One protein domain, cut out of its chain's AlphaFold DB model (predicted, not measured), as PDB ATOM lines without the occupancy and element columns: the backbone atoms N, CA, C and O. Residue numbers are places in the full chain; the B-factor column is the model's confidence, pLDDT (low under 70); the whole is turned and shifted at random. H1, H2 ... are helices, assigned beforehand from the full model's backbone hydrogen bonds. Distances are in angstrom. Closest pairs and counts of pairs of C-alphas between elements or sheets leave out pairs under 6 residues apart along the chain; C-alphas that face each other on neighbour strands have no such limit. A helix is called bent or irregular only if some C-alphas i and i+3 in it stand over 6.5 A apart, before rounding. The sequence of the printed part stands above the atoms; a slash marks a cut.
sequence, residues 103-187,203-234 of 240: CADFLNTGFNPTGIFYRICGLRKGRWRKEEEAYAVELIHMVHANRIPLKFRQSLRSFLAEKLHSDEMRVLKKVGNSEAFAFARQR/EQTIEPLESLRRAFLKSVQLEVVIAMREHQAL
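AT A GLANCE: This is residues 103 to 187 and 203 to 234 of the 240 residues of the protein "DNA polymerase delta catalytic subunit" of Achlya hypogyna (UniProt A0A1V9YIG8). A long, bent helix, H7, joins two groups of helices: its first arm, H7a, packs along H3 in a cluster with H4, H5 and H6, and its second arm, H7b, reaches away to the opposite end of the domain, where the short H2 packs on it. H3 and H4 form a helical hairpin, H5 crosses H4, and the small H1 packs on H7a near the bend. The printed part has 117 residues with seven named helices, H1 to H7 in order, and no named strand; the class is all helix, part aligned and part crossed. It is compact, with a radius of gyration of the C-alphas of 14.3 A, yet elongated, spanning 48 by 29 by 28 A.

HOW THE PARTS SIT: By its hydrogen bonds H7, residues 207 to 233, was assigned as one helix, but it is bent: C-alphas 219 and 222 are 7.6 A apart, and its arms H7a, residues 207 to 219, and H7b, residues 222 to 233, stand at a steep tilt of 55 degrees. H1, residues 103 to 109, touches residues 214 to 218 of H7a, the closest C-alphas being those of Leu 107 and Leu 217, 5.9 A apart. H2, residues 116 to 120, touches H7b, closest at the C-alphas of Ile 120 and Ala 227, 6.2 A. H3, residues 130 to 144, touches H7a, closest at the C-alphas of Glu 131 and Phe 216, 4.9 A; they run opposite ways at a shallow tilt of 33 degrees, only just short of steep. H4, residues 156 to 164, forms a hairpin with H3, closest at the C-alphas of Ala 136 and Leu 160, 6.9 A. H5, residues 168 to 177, touches H4, closest at the C-alphas of Ala 161 and Glu 168, 5.3 A; at 70.0 degrees they are only just about perpendicular. H6, residues 179 to 187, touches H5 only at the corner, closest at the C-alphas of Val 175 and Phe 181, 5.5 A. Every O i to N i+4 pair is within hydrogen-bond range in H1, H2, H3, H4, H5, H7a and H7b; in H6 it is 0 of 5, beside 4 of 6 O i to N i+3 pairs.

IN THESE COORDINATES: H1 begins at C-alpha 103, (146.306, 169.853, 108.328). H3 is 21.2 A long from first to last C-alpha, H7a 18.5 A and H7b 16.8 A, ending at C-alpha 233, (158.983, 175.600, 119.877). H6 is irregular, with C-alphas 180 and 183 7.7 A apart.

THE WHOLE: The two C-alphas farthest apart are those of Gln 186 and Ala 233, 48.1 A. Residues 188 to 202 are not printed, and C-alphas 187 and 203 are 21.6 A apart across the cut. The link from H3 to H4 is long. The mean pLDDT of the printed part is 90.0, and residues 186 to 187 are under 70.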
ATOM      1  N   CYS A 103     147.594 170.511 108.227       87.62
ATOM      2  CA  CYS A 103     146.306 169.853 108.328       87.62
ATOM      3  C   CYS A 103     146.002 169.031 107.076       87.62
ATOM      4  O   CYS A 103     145.660 167.857 107.191       87.62
ATOM      5  N   ALA A 104     146.146 169.619 105.889       89.25
ATOM      6  CA  ALA A 104     145.960 168.917 104.625       89.25
ATOM      7  C   ALA A 104     146.974 167.771 104.472       89.25
ATOM      8  O   ALA A 104     146.589 166.645 104.148       89.25
ATOM      9  N   ASP A 105     148.245 168.021 104.801       90.38
ATOM     10  CA  ASP A 105     149.301 167.005 104.753       90.38
ATOM     11  C   ASP A 105     149.009 165.835 105.706       90.38
ATOM     12  O   ASP A 105     149.175 164.665 105.337       90.38
ATOM     13  N   PHE A 106     148.514 166.134 106.912       92.19
ATOM     14  CA  PHE A 106     148.099 165.126 107.882       92.19
ATOM     15  C   PHE A 106     146.867 164.347 107.419       92.19
ATOM     16  O   PHE A 106     146.844 163.129 107.548       92.19
ATOM     17  N   LEU A 107     145.857 164.998 106.844       91.81
ATOM     18  CA  LEU A 107     144.663 164.301 106.355       91.81
ATOM     19  C   LEU A 107     144.960 163.393 105.155       91.81
ATOM     20  O   LEU A 107     144.308 162.361 104.994       91.81
ATOM     21  N   ASN A 108     145.951 163.740 104.334       90.25
ATOM     22  CA  ASN A 108     146.390 162.895 103.227       90.25
ATOM     23  C   ASN A 108     147.234 161.716 103.731       90.25
ATOM     24  O   ASN A 108     146.927 160.558 103.439       90.25
ATOM     25  N   THR A 109     148.253 161.999 104.545       89.81
ATOM     26  CA  THR A 109     149.260 161.006 104.958       89.81
ATOM     27  C   THR A 109     148.814 160.167 106.155       89.81
ATOM     28  O   THR A 109     149.004 158.953 106.179       89.81
ATOM     29  N   GLY A 110     148.195 160.799 107.150       91.88
ATOM     30  CA  GLY A 110     147.853 160.211 108.441       91.88
ATOM     31  C   GLY A 110     149.077 159.804 109.265       91.88
ATOM     32  O   GLY A 110     150.170 160.365 109.136       91.88
ATOM     33  N   PHE A 111     148.892 158.796 110.118       92.62
ATOM     34  CA  PHE A 111     149.962 158.191 110.908       92.62
ATOM     35  C   PHE A 111     150.691 157.120 110.094       92.62
ATOM     36  O   PHE A 111     150.399 155.931 110.175       92.62
ATOM     37  N   ASN A 112     151.641 157.559 109.273       91.31
ATOM     38  CA  ASN A 112     152.568 156.662 108.593       91.31
ATOM     39  C   ASN A 112     153.825 156.470 109.465       91.31
ATOM     40  O   ASN A 112     154.418 157.487 109.828       91.31
ATOM     41  N   PRO A 113     154.284 155.232 109.748       88.00
ATOM     42  CA  PRO A 113     155.492 154.975 110.542       88.00
ATOM     43  C   PRO A 113     156.746 155.731 110.084       88.00
ATOM     44  O   PRO A 113     157.620 156.041 110.891       88.00
ATOM     45  N   THR A 114     156.856 156.038 108.789       89.62
ATOM     46  CA  THR A 114     157.994 156.796 108.248       89.62
ATOM     47  C   THR A 114     157.799 158.311 108.336       89.62
ATOM     48  O   THR A 114     158.788 159.049 108.301       89.62
ATOM     49  N   GLY A 115     156.554 158.771 108.484       89.19
ATOM     50  CA  GLY A 115     156.150 160.172 108.449       89.19
ATOM     51  C   GLY A 115     156.437 160.942 109.738       89.19
ATOM     52  O   GLY A 115     156.622 160.373 110.814       89.19
ATOM     53  N   ILE A 116     156.446 162.273 109.633       90.75
ATOM     54  CA  ILE A 116     156.728 163.157 110.771       90.75
ATOM     55  C   ILE A 116     155.659 163.066 111.861       90.75
ATOM     56  O   ILE A 116     156.002 162.988 113.037       90.75
ATOM     57  N   PHE A 117     154.379 163.002 111.481       91.81
ATOM     58  CA  PHE A 117     153.262 162.973 112.427       91.81
ATOM     59  C   PHE A 117     153.348 161.787 113.392       91.81
ATOM     60  O   PHE A 117     153.055 161.940 114.571       91.81
ATOM     61  N   TYR A 118     153.833 160.637 112.919       91.69
ATOM     62  CA  TYR A 118     154.047 159.453 113.750       91.69
ATOM     63  C   TYR A 118     155.147 159.655 114.803       91.69
ATOM     64  O   TYR A 118     155.056 159.124 115.904       91.69
ATOM     65  N   ARG A 119     156.188 160.435 114.492       90.62
ATOM     66  CA  ARG A 119     157.329 160.648 115.399       90.62
ATOM     67  C   ARG A 119     157.058 161.720 116.446       90.62
ATOM     68  O   ARG A 119     157.522 161.596 117.572       90.62
ATOM     69  N   ILE A 120     156.347 162.775 116.060       91.19
ATOM     70  CA  ILE A 120     156.084 163.920 116.941       91.19
ATOM     71  C   ILE A 120     154.868 163.696 117.840       91.19
ATOM     72  O   ILE A 120     154.814 164.239 118.938       91.19
ATOM     73  N   CYS A 121     153.872 162.929 117.381       91.12
ATOM     74  CA  CYS A 121     152.671 162.687 118.166       91.12
ATOM     75  C   CYS A 121     152.943 161.541 119.137       91.12
ATOM     76  O   CYS A 121     153.382 160.465 118.733       91.12
ATOM     77  N   GLY A 122     152.631 161.733 120.417       91.00
ATOM     78  CA  GLY A 122     152.626 160.627 121.372       91.00
ATOM     79  C   GLY A 122     151.568 159.574 121.020       91.00
ATOM     80  O   GLY A 122     150.561 159.880 120.379       91.00
ATOM     81  N   LEU A 123     151.778 158.332 121.469       93.88
ATOM     82  CA  LEU A 123     150.759 157.285 121.350       93.88
ATOM     83  C   LEU A 123     149.485 157.691 122.092       93.88
ATOM     84  O   LEU A 123     149.531 158.183 123.227       93.88
ATOM     85  N   ARG A 124     148.340 157.446 121.455       92.38
ATOM     86  CA  ARG A 124     147.037 157.860 121.976       92.38
ATOM     87  C   ARG A 124     146.622 157.023 123.182       92.38
ATOM     88  O   ARG A 124     146.774 155.804 123.206       92.38
ATOM     89  N   LYS A 125     146.054 157.691 124.189       90.25
ATOM     90  CA  LYS A 125     145.634 157.098 125.470       90.25
ATOM     91  C   LYS A 125     144.149 157.364 125.725       90.25
ATOM     92  O   LYS A 125     143.556 158.268 125.147       90.25
ATOM     93  N   GLY A 126     143.543 156.583 126.619       90.38
ATOM     94  CA  GLY A 126     142.163 156.795 127.067       90.38
ATOM     95  C   GLY A 126     141.089 156.175 126.164       90.38
ATOM     96  O   GLY A 126     141.346 155.216 125.427       90.38
ATOM     97  N   ARG A 127     139.857 156.691 126.277       91.81
ATOM     98  CA  ARG A 127     138.659 156.156 125.606       91.81
ATOM     99  C   ARG A 127     138.772 156.296 124.085       91.81
ATOM    100  O   ARG A 127     139.268 157.298 123.582       91.81
ATOM    101  N   TRP A 128     138.301 155.286 123.359       94.38
ATOM    102  CA  TRP A 128     138.212 155.341 121.901       94.38
ATOM    103  C   TRP A 128     137.133 156.326 121.465       94.38
ATOM    104  O   TRP A 128     136.039 156.344 122.039       94.38
ATOM    105  N   ARG A 129     137.454 157.129 120.451       94.75
ATOM    106  CA  ARG A 129     136.470 157.975 119.765       94.75
ATOM    107  C   ARG A 129     135.552 157.094 118.905       94.75
ATOM    108  O   ARG A 129     135.907 155.959 118.588       94.75
ATOM    109  N   LYS A 130     134.370 157.592 118.532       95.50
ATOM    110  CA  LYS A 130     133.422 156.811 117.714       95.50
ATOM    111  C   LYS A 130     133.976 156.564 116.311       95.50
ATOM    112  O   LYS A 130     133.859 155.465 115.788       95.50
ATOM    113  N   GLU A 131     134.625 157.576 115.750       96.31
ATOM    114  CA  GLU A 131     135.263 157.564 114.434       96.31
ATOM    115  C   GLU A 131     136.429 156.571 114.410       96.31
ATOM    116  O   GLU A 131     136.583 155.793 113.474       96.31
ATOM    117  N   GLU A 132     137.213 156.556 115.490       95.75
ATOM    118  CA  GLU A 132     138.296 155.598 115.708       95.75
ATOM    119  C   GLU A 132     137.776 154.153 115.799       95.75
ATOM    120  O   GLU A 132     138.354 153.251 115.199       95.75
ATOM    121  N   GLU A 133     136.681 153.927 116.530       95.50
ATOM    122  CA  GLU A 133     136.062 152.604 116.654       95.50
ATOM    123  C   GLU A 133     135.489 152.110 115.325       95.50
ATOM    124  O   GLU A 133     135.768 150.978 114.939       95.50
ATOM    125  N   ALA A 134     134.768 152.962 114.595       95.31
ATOM    126  CA  ALA A 134     134.223 152.624 113.285       95.31
ATOM    127  C   ALA A 134     135.328 152.275 112.273       95.31
ATOM    128  O   ALA A 134     135.235 151.260 111.587       95.31
ATOM    129  N   TYR A 135     136.407 153.066 112.232       96.19
ATOM    130  CA  TYR A 135     137.548 152.787 111.361       96.19
ATOM    131  C   TYR A 135     138.221 151.446 111.696       96.19
ATOM    132  O   TYR A 135     138.518 150.655 110.804       96.19
ATOM    133  N   ALA A 136     138.410 151.144 112.981       95.62
ATOM    134  CA  ALA A 136     139.008 149.883 113.408       95.62
ATOM    135  C   ALA A 136     138.133 148.657 113.109       95.62
ATOM    136  O   ALA A 136     138.665 147.610 112.745       95.62
ATOM    137  N   VAL A 137     136.811 148.767 113.278       94.62
ATOM    138  CA  VAL A 137     135.863 147.696 112.930       94.62
ATOM    139  C   VAL A 137     136.002 147.344 111.453       94.62
ATOM    140  O   VAL A 137     136.172 146.171 111.119       94.62
ATOM    141  N   GLU A 138     136.023 148.357 110.587       94.12
ATOM    142  CA  GLU A 138     136.139 148.146 109.147       94.12
ATOM    143  C   GLU A 138     137.504 147.572 108.749       94.12
ATOM    144  O   GLU A 138     137.568 146.649 107.939       94.12
ATOM    145  N   LEU A 139     138.599 148.017 109.380       93.50
ATOM    146  CA  LEU A 139     139.921 147.409 109.183       93.50
ATOM    147  C   LEU A 139     139.911 145.906 109.489       93.50
ATOM    148  O   LEU A 139     140.465 145.117 108.726       93.50
ATOM    149  N   ILE A 140     139.267 145.491 110.582       92.50
ATOM    150  CA  ILE A 140     139.184 144.071 110.944       92.50
ATOM    151  C   ILE A 140     138.328 143.303 109.933       92.50
ATOM    152  O   ILE A 140     138.714 142.201 109.546       92.50
ATOM    153  N   HIS A 141     137.206 143.866 109.468       90.19
ATOM    154  CA  HIS A 141     136.408 143.251 108.403       90.19
ATOM    155  C   HIS A 141     137.232 143.020 107.137       90.19
ATOM    156  O   HIS A 141     137.213 141.920 106.591       90.19
ATOM    157  N   MET A 142     137.990 144.026 106.700       89.25
ATOM    158  CA  MET A 142     138.810 143.935 105.494       89.25
ATOM    159  C   MET A 142     139.945 142.913 105.631       89.25
ATOM    160  O   MET A 142     140.205 142.163 104.689       89.25
ATOM    161  N   VAL A 143     140.580 142.827 106.806       89.19
ATOM    162  CA  VAL A 143     141.586 141.791 107.091       89.19
ATOM    163  C   VAL A 143     140.948 140.400 107.108       89.19
ATOM    164  O   VAL A 143     141.483 139.473 106.513       89.19
ATOM    165  N   HIS A 144     139.775 140.235 107.727       87.00
ATOM    166  CA  HIS A 144     139.060 138.954 107.762       87.00
ATOM    167  C   HIS A 144     138.507 138.519 106.399       87.00
ATOM    168  O   HIS A 144     138.346 137.322 106.161       87.00
ATOM    169  N   ALA A 145     138.219 139.476 105.518       85.44
ATOM    170  CA  ALA A 145     137.833 139.248 104.130       85.44
ATOM    171  C   ALA A 145     139.040 139.032 103.196       85.44
ATOM    172  O   ALA A 145     138.847 138.916 101.990       85.44
ATOM    173  N   ASN A 146     140.272 139.000 103.728       84.62
ATOM    174  CA  ASN A 146     141.527 138.906 102.975       84.62
ATOM    175  C   ASN A 146     141.724 140.016 101.923       84.62
ATOM    176  O   ASN A 146     142.518 139.854 101.001       84.62
ATOM    177  N   ARG A 147     141.040 141.162 102.064       85.62
ATOM    178  CA  ARG A 147     141.195 142.313 101.154       85.62
ATOM    179  C   ARG A 147     142.459 143.114 101.455       85.62
ATOM    180  O   ARG A 147     143.055 143.677 100.543       85.62
ATOM    181  N   ILE A 148     142.888 143.130 102.719       86.75
ATOM    182  CA  ILE A 148     144.129 143.778 103.167       86.75
ATOM    183  C   ILE A 148     145.080 142.718 103.738       86.75
ATOM    184  O   ILE A 148     144.700 142.014 104.680       86.75
ATOM    185  N   PRO A 149     146.323 142.618 103.234       86.44
ATOM    186  CA  PRO A 149     147.323 141.721 103.784       86.44
ATOM    187  C   PRO A 149     147.944 142.305 105.055       86.44
ATOM    188  O   PRO A 149     148.314 143.479 105.112       86.44
ATOM    189  N   LEU A 150     148.146 141.456 106.061       88.19
ATOM    190  CA  LEU A 150     149.021 141.779 107.185       88.19
ATOM    191  C   LEU A 150     150.488 141.640 106.751       88.19
ATOM    192  O   LEU A 150     150.836 140.733 105.991       88.19
ATOM    193  N   LYS A 151     151.372 142.517 107.246       86.88
ATOM    194  CA  LYS A 151     152.818 142.397 106.990       86.88
ATOM    195  C   LYS A 151     153.364 141.095 107.601       86.88
ATOM    196  O   LYS A 151     152.785 140.540 108.537       86.88
ATOM    197  N   PHE A 152     154.513 140.617 107.116       81.75
ATOM    198  CA  PHE A 152     155.149 139.406 107.648       81.75
ATOM    199  C   PHE A 152     155.348 139.501 109.171       81.75
ATOM    200  O   PHE A 152     155.926 140.468 109.664       81.75
ATOM    201  N   ARG A 153     154.857 138.492 109.908       84.88
ATOM    202  CA  ARG A 153     154.844 138.423 111.387       84.88
ATOM    203  C   ARG A 153     154.065 139.542 112.094       84.88
ATOM    204  O   ARG A 153     154.187 139.691 113.308       84.88
ATOM    205  N   GLN A 154     153.241 140.303 111.379       90.81
ATOM    206  CA  GLN A 154     152.360 141.292 111.986       90.81
ATOM    207  C   GLN A 154     151.084 140.615 112.493       90.81
ATOM    208  O   GLN A 154     150.424 139.870 111.774       90.81
ATOM    209  N   SER A 155     150.729 140.882 113.747       91.88
ATOM    210  CA  SER A 155     149.451 140.452 114.310       91.88
ATOM    211  C   SER A 155     148.368 141.482 113.989       91.88
ATOM    212  O   SER A 155     148.669 142.663 113.812       91.88
ATOM    213  N   LEU A 156     147.092 141.083 114.003       91.31
ATOM    214  CA  LEU A 156     145.976 142.029 113.860       91.31
ATOM    215  C   LEU A 156     146.060 143.173 114.890       91.31
ATOM    216  O   LEU A 156     145.769 144.325 114.585       91.31
ATOM    217  N   ARG A 157     146.518 142.867 116.109       94.06
ATOM    218  CA  ARG A 157     146.700 143.852 117.180       94.06
ATOM    219  C   ARG A 157     147.771 144.882 116.833       94.06
ATOM    220  O   ARG A 157     147.510 146.074 116.968       94.06
ATOM    221  N   SER A 158     148.946 144.429 116.394       93.75
ATOM    222  CA  SER A 158     150.054 145.319 116.034       93.75
ATOM    223  C   SER A 158     149.755 146.113 114.760       93.75
ATOM    224  O   SER A 158     150.128 147.278 114.662       93.75
ATOM    225  N   PHE A 159     148.993 145.535 113.830       93.88
ATOM    226  CA  PHE A 159     148.451 146.242 112.671       93.88
ATOM    227  C   PHE A 159     147.522 147.394 113.071       93.88
ATOM    228  O   PHE A 159     147.748 148.534 112.675       93.88
ATOM    229  N   LEU A 160     146.516 147.137 113.911       95.00
ATOM    230  CA  LEU A 160     145.601 148.184 114.383       95.00
ATOM    231  C   LEU A 160     146.318 149.249 115.222       95.00
ATOM    232  O   LEU A 160     146.003 150.432 115.108       95.00
ATOM    233  N   ALA A 161     147.284 148.845 116.051       95.12
ATOM    234  CA  ALA A 161     148.096 149.757 116.851       95.12
ATOM    235  C   ALA A 161     148.853 150.761 115.964       95.12
ATOM    236  O   ALA A 161     148.788 151.965 116.212       95.12
ATOM    237  N   GLU A 162     149.479 150.274 114.886       94.12
ATOM    238  CA  GLU A 162     150.151 151.106 113.880       94.12
ATOM    239  C   GLU A 162     149.161 152.079 113.214       94.12
ATOM    240  O   GLU A 162     149.396 153.285 113.186       94.12
ATOM    241  N   LYS A 163     148.013 151.578 112.736       94.06
ATOM    242  CA  LYS A 163     147.031 152.380 111.979       94.06
ATOM    243  C   LYS A 163     146.313 153.444 112.806       94.06
ATOM    244  O   LYS A 163     145.964 154.495 112.270       94.06
ATOM    245  N   LEU A 164     146.081 153.184 114.091       95.12
ATOM    246  CA  LEU A 164     145.386 154.100 115.003       95.12
ATOM    247  C   LEU A 164     146.340 154.989 115.813       95.12
ATOM    248  O   LEU A 164     145.866 155.801 116.617       95.12
ATOM    249  N   HIS A 165     147.656 154.823 115.629       95.38
ATOM    250  CA  HIS A 165     148.702 155.451 116.443       95.38
ATOM    251  C   HIS A 165     148.474 155.239 117.946       95.38
ATOM    252  O   HIS A 165     148.418 156.168 118.757       95.38
ATOM    253  N   SER A 166     148.247 153.978 118.307       95.25
ATOM    254  CA  SER A 166     147.855 153.533 119.645       95.25
ATOM    255  C   SER A 166     148.793 152.432 120.126       95.25
ATOM    256  O   SER A 166     149.431 151.757 119.327       95.25
ATOM    257  N   ASP A 167     148.851 152.196 121.436       93.94
ATOM    258  CA  ASP A 167     149.564 151.037 121.968       93.94
ATOM    259  C   ASP A 167     148.770 149.732 121.766       93.94
ATOM    260  O   ASP A 167     147.532 149.713 121.783       93.94
ATOM    261  N   GLU A 168     149.490 148.619 121.609       94.44
ATOM    262  CA  GLU A 168     148.900 147.289 121.428       94.44
ATOM    263  C   GLU A 168     147.990 146.878 122.588       94.44
ATOM    264  O   GLU A 168     146.974 146.212 122.378       94.44
ATOM    265  N   MET A 169     148.316 147.285 123.816       94.75
ATOM    266  CA  MET A 169     147.534 146.920 124.994       94.75
ATOM    267  C   MET A 169     146.177 147.624 125.012       94.75
ATOM    268  O   MET A 169     145.181 147.021 125.415       94.75
ATOM    269  N   ARG A 170     146.097 148.866 124.533       94.31
ATOM    270  CA  ARG A 170     144.847 149.607 124.347       94.31
ATOM    271  C   ARG A 170     143.977 148.964 123.277       94.31
ATOM    272  O   ARG A 170     142.773 148.835 123.497       94.31
ATOM    273  N   VAL A 171     144.573 148.498 122.179       94.81
ATOM    274  CA  VAL A 171     143.862 147.709 121.161       94.81
ATOM    275  C   VAL A 171     143.341 146.407 121.763       94.81
ATOM    276  O   VAL A 171     142.145 146.138 121.683       94.81
ATOM    277  N   LEU A 172     144.198 145.638 122.441       93.12
ATOM    278  CA  LEU A 172     143.824 144.373 123.077       93.12
ATOM    279  C   LEU A 172     142.650 144.553 124.046       93.12
ATOM    280  O   LEU A 172     141.658 143.832 123.958       93.12
ATOM    281  N   LYS A 173     142.740 145.543 124.943       93.62
ATOM    282  CA  LYS A 173     141.686 145.837 125.920       93.62
ATOM    283  C   LYS A 173     140.386 146.265 125.250       93.62
ATOM    284  O   LYS A 173     139.321 145.902 125.737       93.62
ATOM    285  N   LYS A 174     140.438 147.039 124.165       93.75
ATOM    286  CA  LYS A 174     139.223 147.499 123.487       93.75
ATOM    287  C   LYS A 174     138.550 146.373 122.706       93.75
ATOM    288  O   LYS A 174     137.354 146.158 122.878       93.75
ATOM    289  N   VAL A 175     139.313 145.651 121.891       90.94
ATOM    290  CA  VAL A 175     138.805 144.559 121.045       90.94
ATOM    291  C   VAL A 175     138.296 143.392 121.901       90.94
ATOM    292  O   VAL A 175     137.289 142.765 121.571       90.94
ATOM    293  N   GLY A 176     138.941 143.129 123.042       88.50
ATOM    294  CA  GLY A 176     138.514 142.090 123.977       88.50
ATOM    295  C   GLY A 176     137.216 142.405 124.731       88.50
ATOM    296  O   GLY A 176     136.446 141.487 124.987       88.50
ATOM    297  N   ASN A 177     136.956 143.677 125.060       89.62
ATOM    298  CA  ASN A 177     135.865 144.062 125.972       89.62
ATOM    299  C   ASN A 177     134.675 144.775 125.306       89.62
ATOM    300  O   ASN A 177     133.680 145.024 125.980       89.62
ATOM    301  N   SER A 178     134.771 145.177 124.036       89.94
ATOM    302  CA  SER A 178     133.666 145.851 123.338       89.94
ATOM    303  C   SER A 178     132.863 144.864 122.491       89.94
ATOM    304  O   SER A 178     133.422 144.021 121.779       89.94
ATOM    305  N   GLU A 179     131.539 145.007 122.544       86.88
ATOM    306  CA  GLU A 179     130.588 144.247 121.725       86.88
ATOM    307  C   GLU A 179     130.725 144.572 120.237       86.88
ATOM    308  O   GLU A 179     130.529 143.697 119.396       86.88
ATOM    309  N   ALA A 180     131.179 145.784 119.901       85.94
ATOM    310  CA  ALA A 180     131.439 146.175 118.519       85.94
ATOM    311  C   ALA A 180     132.465 145.264 117.825       85.94
ATOM    312  O   ALA A 180     132.452 145.173 116.609       85.94
ATOM    313  N   PHE A 181     133.321 144.565 118.582       88.81
ATOM    314  CA  PHE A 181     134.322 143.632 118.056       88.81
ATOM    315  C   PHE A 181     134.004 142.164 118.366       88.81
ATOM    316  O   PHE A 181     134.881 141.308 118.245       88.81
ATOM    317  N   ALA A 182     132.774 141.835 118.772       85.31
ATOM    318  CA  ALA A 182     132.396 140.454 119.079       85.31
ATOM    319  C   ALA A 182     132.630 139.506 117.893       85.31
ATOM    320  O   ALA A 182     133.167 138.412 118.074       85.31
ATOM    321  N   PHE A 183     132.347 139.976 116.674       84.19
ATOM    322  CA  PHE A 183     132.602 139.242 115.432       84.19
ATOM    323  C   PHE A 183     134.087 138.898 115.242       84.19
ATOM    324  O   PHE A 183     134.427 137.852 114.686       84.19
ATOM    325  N   ALA A 184     134.990 139.757 115.728       81.06
ATOM    326  CA  ALA A 184     136.422 139.568 115.560       81.06
ATOM    327  C   ALA A 184     136.935 138.362 116.362       81.06
ATOM    328  O   ALA A 184     137.898 137.712 115.963       81.06
ATOM    329  N   ARG A 185     136.260 138.035 117.473       75.25
ATOM    330  CA  ARG A 185     136.598 136.910 118.360       75.25
ATOM    331  C   ARG A 185     136.095 135.562 117.841       75.25
ATOM    332  O   ARG A 185     136.595 134.527 118.263       75.25
ATOM    333  N   GLN A 186     135.101 135.560 116.955       69.44
ATOM    334  CA  GLN A 186     134.420 134.336 116.520       69.44
ATOM    335  C   GLN A 186     135.162 133.590 115.396       69.44
ATOM    336  O   GLN A 186     135.044 132.374 115.304       69.44
ATOM    337  N   ARG A 187     135.956 134.277 114.559       63.91
ATOM    338  CA  ARG A 187     136.610 133.657 113.383       63.91
ATOM    339  C   ARG A 187     137.948 132.969 113.659       63.91
ATOM    340  O   ARG A 187     138.428 132.255 112.785       63.91
ATOM    341  N   GLU A 203     144.277 150.152 101.133       75.00
ATOM    342  CA  GLU A 203     143.347 150.745 102.105       75.00
ATOM    343  C   GLU A 203     142.681 152.027 101.581       75.00
ATOM    344  O   GLU A 203     141.511 152.275 101.858       75.00
ATOM    345  N   GLN A 204     143.414 152.811 100.786       74.69
ATOM    346  CA  GLN A 204     142.950 154.080 100.218       74.69
ATOM    347  C   GLN A 204     142.013 153.922  99.014       74.69
ATOM    348  O   GLN A 204     141.318 154.871  98.668       74.69
ATOM    349  N   THR A 205     141.999 152.759  98.354       77.06
ATOM    350  CA  THR A 205     141.110 152.500  97.206       77.06
ATOM    351  C   THR A 205     139.756 151.945  97.637       77.06
ATOM    352  O   THR A 205     138.815 151.924  96.849       77.06
ATOM    353  N   ILE A 206     139.638 151.501  98.892       82.56
ATOM    354  CA  ILE A 206     138.393 150.982  99.454       82.56
ATOM    355  C   ILE A 206     137.588 152.171  99.995       82.56
ATOM    356  O   ILE A 206     137.812 152.625 101.114       82.56
ATOM    357  N   GLU A 207     136.639 152.671  99.198       83.62
ATOM    358  CA  GLU A 207     135.843 153.879  99.491       83.62
ATOM    359  C   GLU A 207     135.270 153.949 100.928       83.62
ATOM    360  O   GLU A 207     135.512 154.947 101.617       83.62
ATOM    361  N   PRO A 208     134.584 152.907 101.459       87.19
ATOM    362  CA  PRO A 208     134.085 152.943 102.838       87.19
ATOM    363  C   PRO A 208     135.199 153.112 103.879       87.19
ATOM    364  O   PRO A 208     135.044 153.857 104.850       87.19
ATOM    365  N   LEU A 209     136.339 152.455 103.661       90.06
ATOM    366  CA  LEU A 209     137.467 152.469 104.582       90.06
ATOM    367  C   LEU A 209     138.203 153.812 104.551       90.06
ATOM    368  O   LEU A 209     138.533 154.347 105.607       90.06
ATOM    369  N   GLU A 210     138.418 154.384 103.367       92.38
ATOM    370  CA  GLU A 210     139.083 155.680 103.217       92.38
ATOM    371  C   GLU A 210     138.239 156.819 103.809       92.38
ATOM    372  O   GLU A 210     138.774 157.713 104.472       92.38
ATOM    373  N   SER A 211     136.912 156.765 103.656       94.38
ATOM    374  CA  SER A 211     135.997 157.715 104.301       94.38
ATOM    375  C   SER A 211     136.110 157.663 105.831       94.38
ATOM    376  O   SER A 211     136.294 158.697 106.487       94.38
ATOM    377  N   LEU A 212     136.105 156.455 106.409       95.88
ATOM    378  CA  LEU A 212     136.304 156.246 107.846       95.88
ATOM    379  C   LEU A 212     137.699 156.682 108.308       95.88
ATOM    380  O   LEU A 212     137.819 157.339 109.345       95.88
ATOM    381  N   ARG A 213     138.744 156.404 107.517       95.06
ATOM    382  CA  ARG A 213     140.111 156.867 107.782       95.06
ATOM    383  C   ARG A 213     140.148 158.387 107.872       95.06
ATOM    384  O   ARG A 213     140.667 158.933 108.841       95.06
ATOM    385  N   ARG A 214     139.554 159.091 106.906       95.06
ATOM    386  CA  ARG A 214     139.505 160.563 106.897       95.06
ATOM    387  C   ARG A 214     138.707 161.122 108.067       95.06
ATOM    388  O   ARG A 214     139.134 162.115 108.652       95.06
ATOM    389  N   ALA A 215     137.584 160.505 108.432       96.31
ATOM    390  CA  ALA A 215     136.810 160.903 109.608       96.31
ATOM    391  C   ALA A 215     137.627 160.745 110.900       96.31
ATOM    392  O   ALA A 215     137.692 161.668 111.714       96.31
ATOM    393  N   PHE A 216     138.325 159.615 111.047       96.38
ATOM    394  CA  PHE A 216     139.246 159.377 112.150       96.38
ATOM    395  C   PHE A 216     140.352 160.439 112.203       96.38
ATOM    396  O   PHE A 216     140.522 161.076 113.244       96.38
ATOM    397  N   LEU A 217     141.054 160.695 111.094       95.75
ATOM    398  CA  LEU A 217     142.134 161.685 111.047       95.75
ATOM    399  C   LEU A 217     141.625 163.096 111.376       95.75
ATOM    400  O   LEU A 217     142.222 163.789 112.195       95.75
ATOM    401  N   LYS A 218     140.465 163.502 110.849       95.56
ATOM    402  CA  LYS A 218     139.827 164.773 111.235       95.56
ATOM    403  C   LYS A 218     139.568 164.853 112.742       95.56
ATOM    404  O   LYS A 218     139.819 165.888 113.350       95.56
ATOM    405  N   SER A 219     139.131 163.758 113.370       95.38
ATOM    406  CA  SER A 219     138.824 163.733 114.809       95.38
ATOM    407  C   SER A 219     140.045 163.939 115.722       95.38
ATOM    408  O   SER A 219     139.885 164.373 116.864       95.38
ATOM    409  N   VAL A 220     141.255 163.644 115.231       94.56
ATOM    410  CA  VAL A 220     142.522 163.758 115.982       94.56
ATOM    411  C   VAL A 220     143.400 164.919 115.511       94.56
ATOM    412  O   VAL A 220     144.461 165.159 116.077       94.56
ATOM    413  N   GLN A 221     142.957 165.674 114.506       93.19
ATOM    414  CA  GLN A 221     143.713 166.763 113.887       93.19
ATOM    415  C   GLN A 221     144.231 167.789 114.906       93.19
ATOM    416  O   GLN A 221     145.371 168.237 114.809       93.19
ATOM    417  N   LEU A 222     143.419 168.138 115.909       90.81
ATOM    418  CA  LEU A 222     143.820 169.100 116.938       90.81
ATOM    419  C   LEU A 222     145.011 168.599 117.772       90.81
ATOM    420  O   LEU A 222     145.905 169.385 118.072       90.81
ATOM    421  N   GLU A 223     145.054 167.303 118.102       91.25
ATOM    422  CA  GLU A 223     146.168 166.689 118.846       91.25
ATOM    423  C   GLU A 223     147.478 166.824 118.052       91.25
ATOM    424  O   GLU A 223     148.520 167.169 118.609       91.25
ATOM    425  N   VAL A 224     147.405 166.647 116.730       90.69
ATOM    426  CA  VAL A 224     148.552 166.784 115.824       90.69
ATOM    427  C   VAL A 224     149.027 168.229 115.724       90.69
ATOM    428  O   VAL A 224     150.228 168.485 115.769       90.69
ATOM    429  N   VAL A 225     148.107 169.191 115.616       89.44
ATOM    430  CA  VAL A 225     148.460 170.619 115.556       89.44
ATOM    431  C   VAL A 225     149.160 171.067 116.840       89.44
ATOM    432  O   VAL A 225     150.126 171.828 116.770       89.44
ATOM    433  N   ILE A 226     148.706 170.587 118.001       90.12
ATOM    434  CA  ILE A 226     149.354 170.867 119.288       90.12
ATOM    435  C   ILE A 226     150.775 170.288 119.297       90.12
ATOM    436  O   ILE A 226     151.728 171.044 119.487       90.12
ATOM    437  N   ALA A 227     150.934 169.000 118.975       90.19
ATOM    438  CA  ALA A 227     152.243 168.344 118.932       90.19
ATOM    439  C   ALA A 227     153.213 169.013 117.935       90.19
ATOM    440  O   ALA A 227     154.400 169.173 118.216       90.19
ATOM    441  N   MET A 228     152.714 169.463 116.779       88.50
ATOM    442  CA  MET A 228     153.500 170.208 115.788       88.50
ATOM    443  C   MET A 228     154.016 171.542 116.337       88.50
ATOM    444  O   MET A 228     155.174 171.888 116.103       88.50
ATOM    445  N   ARG A 229     153.174 172.300 117.051       88.44
ATOM    446  CA  ARG A 229     153.578 173.584 117.649       88.44
ATOM    447  C   ARG A 229     154.630 173.382 118.731       88.44
ATOM    448  O   ARG A 229     155.618 174.108 118.748       88.44
ATOM    449  N   GLU A 230     154.448 172.376 119.580       88.69
ATOM    450  CA  GLU A 230     155.427 172.005 120.605       88.69
ATOM    451  C   GLU A 230     156.767 171.607 119.975       88.69
ATOM    452  O   GLU A 230     157.815 172.109 120.377       88.69
ATOM    453  N   HIS A 231     156.741 170.792 118.917       85.44
ATOM    454  CA  HIS A 231     157.943 170.392 118.189       85.44
ATOM    455  C   HIS A 231     158.684 171.583 117.550       85.44
ATOM    456  O   HIS A 231     159.910 171.591 117.500       85.44
ATOM    457  N   GLN A 232     157.965 172.597 117.054       84.00
ATOM    458  CA  GLN A 232     158.575 173.811 116.490       84.00
ATOM    459  C   GLN A 232     159.130 174.764 117.559       84.00
ATOM    460  O   GLN A 232     160.057 175.518 117.269       84.00
ATOM    461  N   ALA A 233     158.572 174.740 118.771       82.12
ATOM    462  CA  ALA A 233     158.983 175.600 119.877       82.12
ATOM    463  C   ALA A 233     160.257 175.113 120.594       82.12
ATOM    464  O   ALA A 233     160.865 175.882 121.339       82.12
ATOM    465  N   LEU A 234     160.672 173.858 120.387       73.00
ATOM    466  CA  LEU A 234     161.875 173.312 121.014       73.00
ATOM    467  C   LEU A 234     163.144 173.963 120.431       73.00
ATOM    468  O   LEU A 234     163.342 173.942 119.210       73.00
TER     469      LEU A 234